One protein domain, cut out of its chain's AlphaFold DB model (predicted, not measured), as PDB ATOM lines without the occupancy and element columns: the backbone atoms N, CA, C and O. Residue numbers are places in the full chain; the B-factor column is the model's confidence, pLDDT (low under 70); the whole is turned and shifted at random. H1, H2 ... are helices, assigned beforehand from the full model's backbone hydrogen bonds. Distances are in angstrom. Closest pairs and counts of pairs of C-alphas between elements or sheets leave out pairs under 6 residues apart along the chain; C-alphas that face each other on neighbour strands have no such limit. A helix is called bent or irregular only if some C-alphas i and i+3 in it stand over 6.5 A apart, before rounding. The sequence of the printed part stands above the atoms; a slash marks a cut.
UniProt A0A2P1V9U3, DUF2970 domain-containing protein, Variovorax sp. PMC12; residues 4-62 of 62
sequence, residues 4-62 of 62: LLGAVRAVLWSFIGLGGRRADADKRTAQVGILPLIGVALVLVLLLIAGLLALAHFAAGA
ATOM      1  N   LEU A   4      31.538 -33.847  -9.838       62.88
ATOM      2  CA  LEU A   4      30.106 -33.618 -10.067       62.88
ATOM      3  C   LEU A   4      29.262 -34.073  -8.872       62.88
ATOM      4  O   LEU A   4      28.398 -33.334  -8.410       62.88
ATOM      5  N   LEU A   5      29.572 -35.245  -8.310       66.94
ATOM      6  CA  LEU A   5      28.921 -35.736  -7.094       66.94
ATOM      7  C   LEU A   5      29.187 -34.805  -5.899       66.94
ATOM      8  O   LEU A   5      28.297 -34.572  -5.085       66.94
ATOM      9  N   GLY A   6      30.396 -34.242  -5.812       67.88
ATOM     10  CA  GLY A   6      30.768 -33.249  -4.804       67.88
ATOM     11  C   GLY A   6      30.022 -31.925  -4.965       67.88
ATOM     12  O   GLY A   6      29.550 -31.375  -3.974       67.88
ATOM     13  N   ALA A   7      29.854 -31.449  -6.202       69.50
ATOM     14  CA  ALA A   7      29.099 -30.238  -6.507       69.50
ATOM     15  C   ALA A   7      27.613 -30.403  -6.163       69.50
ATOM     16  O   ALA A   7      27.049 -29.569  -5.461       69.50
ATOM     17  N   VAL A   8      27.000 -31.521  -6.561       69.44
ATOM     18  CA  VAL A   8      25.603 -31.840  -6.233       69.44
ATOM     19  C   VAL A   8      25.419 -31.966  -4.720       69.44
ATOM     20  O   VAL A   8      24.524 -31.347  -4.152       69.44
ATOM     21  N   ARG A   9      26.319 -32.673  -4.026       67.25
ATOM     22  CA  ARG A   9      26.280 -32.797  -2.562       67.25
ATOM     23  C   ARG A   9      26.451 -31.452  -1.855       67.25
ATOM     24  O   ARG A   9      25.793 -31.231  -0.845       67.25
ATOM     25  N   ALA A  10      27.298 -30.564  -2.377       70.56
ATOM     26  CA  ALA A  10      27.497 -29.218  -1.844       70.56
ATOM     27  C   ALA A  10      26.257 -28.334  -2.033       70.56
ATOM     28  O   ALA A  10      25.895 -27.594  -1.120       70.56
ATOM     29  N   VAL A  11      25.579 -28.452  -3.178       67.56
ATOM     30  CA  VAL A  11      24.301 -27.778  -3.435       67.56
ATOM     31  C   VAL A  11      23.235 -28.294  -2.468       67.56
ATOM     32  O   VAL A  11      22.645 -27.491  -1.750       67.56
ATOM     33  N   LEU A  12      23.055 -29.616  -2.344       73.94
ATOM     34  CA  LEU A  12      22.096 -30.206  -1.398       73.94
ATOM     35  C   LEU A  12      22.375 -29.796   0.056       73.94
ATOM     36  O   LEU A  12      21.448 -29.477   0.796       73.94
ATOM     37  N   TRP A  13      23.645 -29.745   0.463       64.50
ATOM     38  CA  TRP A  13      24.028 -29.271   1.798       64.50
ATOM     39  C   TRP A  13      23.733 -27.783   2.019       64.50
ATOM     40  O   TRP A  13      23.398 -27.390   3.136       64.50
ATOM     41  N   SER A  14      23.820 -26.961   0.970       61.00
ATOM     42  CA  SER A  14      23.452 -25.544   1.025       61.00
ATOM     43  C   SER A  14      21.941 -25.344   1.172       61.00
ATOM     44  O   SER A  14      21.523 -24.402   1.837       61.00
ATOM     45  N   PHE A  15      21.134 -26.241   0.600       61.25
ATOM     46  CA  PHE A  15      19.675 -26.245   0.752       61.25
ATOM     47  C   PHE A  15      19.213 -26.771   2.122       61.25
ATOM     48  O   PHE A  15      18.195 -26.317   2.632       61.25
ATOM     49  N   ILE A  16      19.964 -27.690   2.740       64.56
ATOM     50  CA  ILE A  16      19.620 -28.322   4.032       64.56
ATOM     51  C   ILE A  16      20.018 -27.459   5.252       64.56
ATOM     52  O   ILE A  16      19.645 -27.758   6.383       64.56
ATOM     53  N   GLY A  17      20.708 -26.333   5.051       53.44
ATOM     54  CA  GLY A  17      20.814 -25.298   6.088       53.44
ATOM     55  C   GLY A  17      21.724 -25.635   7.276       53.44
ATOM     56  O   GLY A  17      21.633 -24.982   8.313       53.44
ATOM     57  N   LEU A  18      22.642 -26.597   7.143       48.09
ATOM     58  CA  LEU A  18      23.659 -26.850   8.165       48.09
ATOM     59  C   LEU A  18      24.981 -26.194   7.778       48.09
ATOM     60  O   LEU A  18      25.739 -26.653   6.924       48.09
ATOM     61  N   GLY A  19      25.252 -25.089   8.466       52.94
ATOM     62  CA  GLY A  19      26.489 -24.326   8.441       52.94
ATOM     63  C   GLY A  19      27.707 -25.092   8.962       52.94
ATOM     64  O   GLY A  19      28.390 -24.593   9.846       52.94
ATOM     65  N   GLY A  20      28.053 -26.241   8.375       47.25
ATOM     66  CA  GLY A  20      29.330 -26.921   8.637       47.25
ATOM     67  C   GLY A  20      30.540 -26.083   8.216       47.25
ATOM     68  O   GLY A  20      31.648 -26.296   8.691       47.25
ATOM     69  N   ARG A  21      30.317 -25.067   7.369       51.12
ATOM     70  CA  ARG A  21      31.339 -24.097   6.977       51.12
ATOM     71  C   ARG A  21      31.372 -22.841   7.845       51.12
ATOM     72  O   ARG A  21      32.262 -22.047   7.616       51.12
ATOM     73  N   ARG A  22      30.461 -22.611   8.803       51.81
ATOM     74  CA  ARG A  22      30.510 -21.371   9.615       51.81
ATOM     75  C   ARG A  22      31.782 -21.295  10.469       51.81
ATOM     76  O   ARG A  22      32.390 -20.236  10.523       51.81
ATOM     77  N   ALA A  23      32.238 -22.423  11.018       48.88
ATOM     78  CA  ALA A  23      33.477 -22.488  11.800       48.88
ATOM     79  C   ALA A  23      34.757 -22.269  10.959       48.88
ATOM     80  O   ALA A  23      35.741 -21.742  11.467       48.88
ATOM     81  N   ASP A  24      34.732 -22.613   9.665       52.09
ATOM     82  CA  ASP A  24      35.822 -22.338   8.709       52.09
ATOM     83  C   ASP A  24      35.645 -21.001   7.955       52.09
ATOM     84  O   ASP A  24      36.585 -20.482   7.348       52.09
ATOM     85  N   ALA A  25      34.434 -20.436   7.959       50.62
ATOM     86  CA  ALA A  25      34.090 -19.211   7.246       50.62
ATOM     87  C   ALA A  25      34.627 -17.976   7.959       50.62
ATOM     88  O   ALA A  25      35.127 -17.099   7.264       50.62
ATOM     89  N   ASP A  26      34.623 -17.935   9.296       52.53
ATOM     90  CA  ASP A  26      35.213 -16.814  10.050       52.53
ATOM     91  C   ASP A  26      36.714 -16.659   9.790       52.53
ATOM     92  O   ASP A  26      37.254 -15.554   9.775       52.53
ATOM     93  N   LYS A  27      37.402 -17.765   9.485       50.00
ATOM     94  CA  LYS A  27      38.826 -17.739   9.141       50.00
ATOM     95  C   LYS A  27      39.086 -17.283   7.699       50.00
ATOM     96  O   LYS A  27      40.200 -16.874   7.388       50.00
ATOM     97  N   ARG A  28      38.073 -17.319   6.817       52.31
ATOM     98  CA  ARG A  28      38.170 -16.907   5.401       52.31
ATOM     99  C   ARG A  28      37.508 -15.563   5.090       52.31
ATOM    100  O   ARG A  28      37.928 -14.918   4.137       52.31
ATOM    101  N   THR A  29      36.543 -15.083   5.865       51.50
ATOM    102  CA  THR A  29      35.979 -13.726   5.711       51.50
ATOM    103  C   THR A  29      37.029 -12.643   5.948       51.50
ATOM    104  O   THR A  29      37.024 -11.637   5.241       51.50
ATOM    105  N   ALA A  30      37.998 -12.890   6.834       53.56
ATOM    106  CA  ALA A  30      39.148 -12.007   7.038       53.56
ATOM    107  C   ALA A  30      40.124 -11.960   5.841       53.56
ATOM    108  O   ALA A  30      40.890 -11.007   5.724       53.56
ATOM    109  N   GLN A  31      40.112 -12.962   4.949       50.34
ATOM    110  CA  GLN A  31      41.124 -13.117   3.891       50.34
ATOM    111  C   GLN A  31      40.566 -13.028   2.461       50.34
ATOM    112  O   GLN A  31      41.306 -12.708   1.538       50.34
ATOM    113  N   VAL A  32      39.276 -13.304   2.252       56.31
ATOM    114  CA  VAL A  32      38.671 -13.413   0.910       56.31
ATOM    115  C   VAL A  32      37.767 -12.204   0.582       56.31
ATOM    116  O   VAL A  32      37.360 -12.024  -0.563       56.31
ATOM    117  N   GLY A  33      37.529 -11.302   1.543       60.53
ATOM    118  CA  GLY A  33      36.836 -10.029   1.314       60.53
ATOM    119  C   GLY A  33      35.349 -10.176   0.965       60.53
ATOM    120  O   GLY A  33      34.815 -11.272   0.853       60.53
ATOM    121  N   ILE A  34      34.654  -9.046   0.813       63.31
ATOM    122  CA  ILE A  34      33.200  -8.949   0.555       63.31
ATOM    123  C   ILE A  34      32.815  -9.418  -0.868       63.31
ATOM    124  O   ILE A  34      31.671  -9.789  -1.134       63.31
ATOM    125  N   LEU A  35      33.779  -9.462  -1.787       68.88
ATOM    126  CA  LEU A  35      33.573  -9.729  -3.215       68.88
ATOM    127  C   LEU A  35      32.957 -11.111  -3.561       68.88
ATOM    128  O   LEU A  35      32.028 -11.152  -4.369       68.88
ATOM    129  N   PRO A  36      33.369 -12.244  -2.953       71.25
ATOM    130  CA  PRO A  36      32.755 -13.550  -3.202       71.25
ATOM    131  C   PRO A  36      31.360 -13.659  -2.582       71.25
ATOM    132  O   PRO A  36      30.511 -14.370  -3.114       71.25
ATOM    133  N   LEU A  37      31.111 -12.959  -1.469       77.38
ATOM    134  CA  LEU A  37      29.807 -12.944  -0.808       77.38
ATOM    135  C   LEU A  37      28.758 -12.293  -1.715       77.38
ATOM    136  O   LEU A  37      27.678 -12.849  -1.906       77.38
ATOM    137  N   ILE A  38      29.114 -11.164  -2.335       79.25
ATOM    138  CA  ILE A  38      28.279 -10.493  -3.340       79.25
ATOM    139  C   ILE A  38      28.056 -11.405  -4.552       79.25
ATOM    140  O   ILE A  38      26.930 -11.509  -5.034       79.25
ATOM    141  N   GLY A  39      29.092 -12.112  -5.014       83.75
ATOM    142  CA  GLY A  39      28.971 -13.064  -6.123       83.75
ATOM    143  C   GLY A  39      27.962 -14.182  -5.841       83.75
ATOM    144  O   GLY A  39      27.088 -14.447  -6.663       83.75
ATOM    145  N   VAL A  40      28.025 -14.797  -4.657       81.06
ATOM    146  CA  VAL A  40      27.066 -15.837  -4.249       81.06
ATOM    147  C   VAL A  40      25.650 -15.268  -4.120       81.06
ATOM    148  O   VAL A  40      24.699 -15.896  -4.586       81.06
ATOM    149  N   ALA A  41      25.503 -14.074  -3.538       82.69
ATOM    150  CA  ALA A  41      24.209 -13.409  -3.420       82.69
ATOM    151  C   ALA A  41      23.586 -13.121  -4.799       82.69
ATOM    152  O   ALA A  41      22.412 -13.418  -5.010       82.69
ATOM    153  N   LEU A  42      24.374 -12.623  -5.759       87.56
ATOM    154  CA  LEU A  42      23.914 -12.387  -7.131       87.56
ATOM    155  C   LEU A  42      23.467 -13.675  -7.822       87.56
ATOM    156  O   LEU A  42      22.406 -13.697  -8.441       87.56
ATOM    157  N   VAL A  43      24.233 -14.760  -7.690       91.19
ATOM    158  CA  VAL A  43      23.866 -16.060  -8.274       91.19
ATOM    159  C   VAL A  43      22.535 -16.562  -7.710       91.19
ATOM    160  O   VAL A  43      21.689 -17.021  -8.474       91.19
ATOM    161  N   LEU A  44      22.312 -16.433  -6.399       92.25
ATOM    162  CA  LEU A  44      21.047 -16.824  -5.766       92.25
ATOM    163  C   LEU A  44      19.856 -16.011  -6.293       92.25
ATOM    164  O   LEU A  44      18.810 -16.587  -6.585       92.25
ATOM    165  N   VAL A  45      20.019 -14.695  -6.461       94.12
ATOM    166  CA  VAL A  45      18.971 -13.822  -7.018       94.12
ATOM    167  C   VAL A  45      18.656 -14.193  -8.468       94.12
ATOM    168  O   VAL A  45      17.488 -14.313  -8.829       94.12
ATOM    169  N   LEU A  46      19.678 -14.431  -9.293       94.88
ATOM    170  CA  LEU A  46      19.483 -14.836 -10.688       94.88
ATOM    171  C   LEU A  46      18.760 -16.181 -10.799       94.88
ATOM    172  O   LEU A  46      17.854 -16.318 -11.618       94.88
ATOM    173  N   LEU A  47      19.115 -17.153  -9.954       93.12
ATOM    174  CA  LEU A  47      18.429 -18.445  -9.907       93.12
ATOM    175  C   LEU A  47      16.957 -18.299  -9.512       93.12
ATOM    176  O   LEU A  47      16.103 -18.953 -10.108       93.12
ATOM    177  N   LEU A  48      16.646 -17.424  -8.553       91.44
ATOM    178  CA  LEU A  48      15.267 -17.142  -8.157       91.44
ATOM    179  C   LEU A  48      14.465 -16.544  -9.319       91.44
ATOM    180  O   LEU A  48      13.377 -17.026  -9.626       91.44
ATOM    181  N   ILE A  49      15.013 -15.525  -9.986       95.62
ATOM    182  CA  ILE A  49      14.367 -14.875 -11.135       95.62
ATOM    183  C   ILE A  49      14.131 -15.889 -12.259       95.62
ATOM    184  O   ILE A  49      13.029 -15.959 -12.798       95.62
ATOM    185  N   ALA A  50      15.134 -16.710 -12.582       94.38
ATOM    186  CA  ALA A  50      15.011 -17.759 -13.589       94.38
ATOM    187  C   ALA A  50      13.925 -18.783 -13.222       94.38
ATOM    188  O   ALA A  50      13.131 -19.164 -14.078       94.38
ATOM    189  N   GLY A  51      13.847 -19.185 -11.950       92.38
ATOM    190  CA  GLY A  51      12.797 -20.074 -11.453       92.38
ATOM    191  C   GLY A  51      11.399 -19.467 -11.581       92.38
ATOM    192  O   GLY A  51      10.477 -20.145 -12.028       92.38
ATOM    193  N   LEU A  52      11.243 -18.180 -11.259       95.00
ATOM    194  CA  LEU A  52       9.974 -17.460 -11.409       95.00
ATOM    195  C   LEU A  52       9.561 -17.327 -12.876       95.00
ATOM    196  O   LEU A  52       8.400 -17.548 -13.201       95.00
ATOM    197  N   LEU A  53      10.503 -17.007 -13.764       93.81
ATOM    198  CA  LEU A  53      10.268 -16.957 -15.208       93.81
ATOM    199  C   LEU A  53       9.850 -18.320 -15.751       93.81
ATOM    200  O   LEU A  53       8.885 -18.403 -16.503       93.81
ATOM    201  N   ALA A  54      10.546 -19.385 -15.352       93.00
ATOM    202  CA  ALA A  54      10.206 -20.745 -15.748       93.00
ATOM    203  C   ALA A  54       8.806 -21.133 -15.258       93.00
ATOM    204  O   ALA A  54       8.023 -21.681 -16.028       93.00
ATOM    205  N   LEU A  55       8.466 -20.798 -14.009       90.69
ATOM    206  CA  LEU A  55       7.141 -21.054 -13.448       90.69
ATOM    207  C   LEU A  55       6.053 -20.250 -14.166       90.69
ATOM    208  O   LEU A  55       5.003 -20.799 -14.485       90.69
ATOM    209  N   ALA A  56       6.305 -18.976 -14.458       92.75
ATOM    210  CA  ALA A  56       5.385 -18.128 -15.206       92.75
ATOM    211  C   ALA A  56       5.184 -18.643 -16.634       92.75
ATOM    212  O   ALA A  56       4.058 -18.685 -17.111       92.75
ATOM    213  N   HIS A  57       6.251 -19.080 -17.304       90.75
ATOM    214  CA  HIS A  57       6.168 -19.661 -18.641       90.75
ATOM    215  C   HIS A  57       5.419 -20.996 -18.631       90.75
ATOM    216  O   HIS A  57       4.604 -21.251 -19.509       90.75
ATOM    217  N   PHE A  58       5.648 -21.824 -17.610       89.75
ATOM    218  CA  PHE A  58       4.910 -23.066 -17.411       89.75
ATOM    219  C   PHE A  58       3.420 -22.807 -17.162       89.75
ATOM    220  O   PHE A  58       2.588 -23.469 -17.762       89.75
ATOM    221  N   ALA A  59       3.080 -21.817 -16.333       88.81
ATOM    222  CA  ALA A  59       1.696 -21.445 -16.044       88.81
ATOM    223  C   ALA A  59       0.996 -20.721 -17.208       88.81
ATOM    224  O   ALA A  59      -0.214 -20.824 -17.335       88.81
ATOM    225  N   ALA A  60       1.734 -19.977 -18.038       84.44
ATOM    226  CA  ALA A  60       1.197 -19.279 -19.207       84.44
ATOM    227  C   ALA A  60       1.083 -20.176 -20.453       84.44
ATOM    228  O   ALA A  60       0.386 -19.817 -21.399       84.44
ATOM    229  N   GLY A  61       1.800 -21.304 -20.474       65.81
ATOM    230  CA  GLY A  61       1.692 -22.348 -21.495       65.81
ATOM    231  C   GLY A  61       0.811 -23.538 -21.092       65.81
ATOM    232  O   GLY A  61       0.688 -24.467 -21.890       65.81
ATOM    233  N   ALA A  62       0.243 -23.520 -19.881       53.12
ATOM    234  CA  ALA A  62      -0.733 -24.482 -19.362       53.12
ATOM    235  C   ALA A  62      -2.166 -23.944 -19.464       53.12
ATOM    236  O   ALA A  62      -2.343 -22.706 -19.418       53.12
TER     237      ALA A  62
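AT A GLANCE: This is residues 4 to 62 of the 62 residues of the protein "DUF2970 domain-containing protein" of Variovorax sp. PMC12 (UniProt A0A2P1V9U3). One long helix, H3, makes the longest axis, and at its first end the chain folds back through the short helix H2 and a loop to a third helix, H1, which runs crosswise to H3 without reaching it. The result is an open hook, with H3 as its long arm, H2 at the bend and H1 at the other tip, and no helix touches another. The printed part has 59 residues with three named helices, in the order H1, H2, H3 along the chain, and no named strand; the class is all helix, with helices holding the 49 residues in named elements. It is only just extended, close to loose, with a radius of gyration of the C-alphas of 15.6 A, and the C-alphas span 49 by 25 by 20 A along their three main axes, an elongated outline.

IN THESE COORDINATES: The longest helix is H3, residues 35 to 60, 26 residues from Leu 35 to Ala 60, with 37.4 A between its first and last C-alphas. Its C-alpha 35 is at (33.573, -9.729, -3.215) and its C-alpha 60 at (1.197, -19.279, -19.207); between these two ends x falls from 33.573 to 1.197. Before it along the chain comes H2, residues 22 to 32, Arg 22 to Val 32, 14.3 A from first to last C-alpha. From C-alpha 22 to C-alpha 32 of H2, y rises from -21.371 to -13.413 and z falls from 9.615 to 0.910. H2 is neither bent nor irregular, but only just: C-alphas 23 and 26 are 6.2 A apart. H1 is residues 4 to 15, Leu 4 to Phe 15, 16.7 A from first to last C-alpha; it begins with C-alpha 4 at (30.106, -33.618, -10.067) and ends with C-alpha 15 at (19.675, -26.245, 0.752).

HOW THE PARTS SIT: H3 touches no helix. H2 and H3 meet only through their link, the two residues Gly 33 and Ile 34, which is a tight link. H1 and H2 are apart, with no C-alpha of the one within 8 A of the other, and the link between them, residues 16 to 21, is short. H1 and H3 are apart by the same test. The centre of H3 is at (17.106, -16.502, -9.992), that of H2 at (36.457, -17.194, 7.228) and that of H1 at (25.986, -30.478, -3.364). There is no hairpin. In the backbones of H1 and H3 every O i to N i+4 pair is within hydrogen-bond range. In H2 this holds for 3 of 7 such pairs, and 3 of 8 O i to N i+3 pairs are within range.

THE WHOLE: The two C-alphas farthest apart are those of Ala 30 and Ala 62, at 49.4 A, while the first and last printed C-alphas, Leu 4 and Ala 62, are 33.5 A apart. Residues 4 to 28, 30 to 36 and 38 to 62 stand free, with no C-alpha 8 or more residues away along the chain within 10 A. The printed part has no cut, and no link is long. It begins at residue 4 and ends at residue 62, the chain's last residue. The mean pLDDT of the printed part is 71.6, and 32 residues are under 70: residues 4 to 9, residue 11, residues 13 to 35 and residues 61 to 62. The mean pLDDT is 88 for H3, 67 for H1 and 52 for H2.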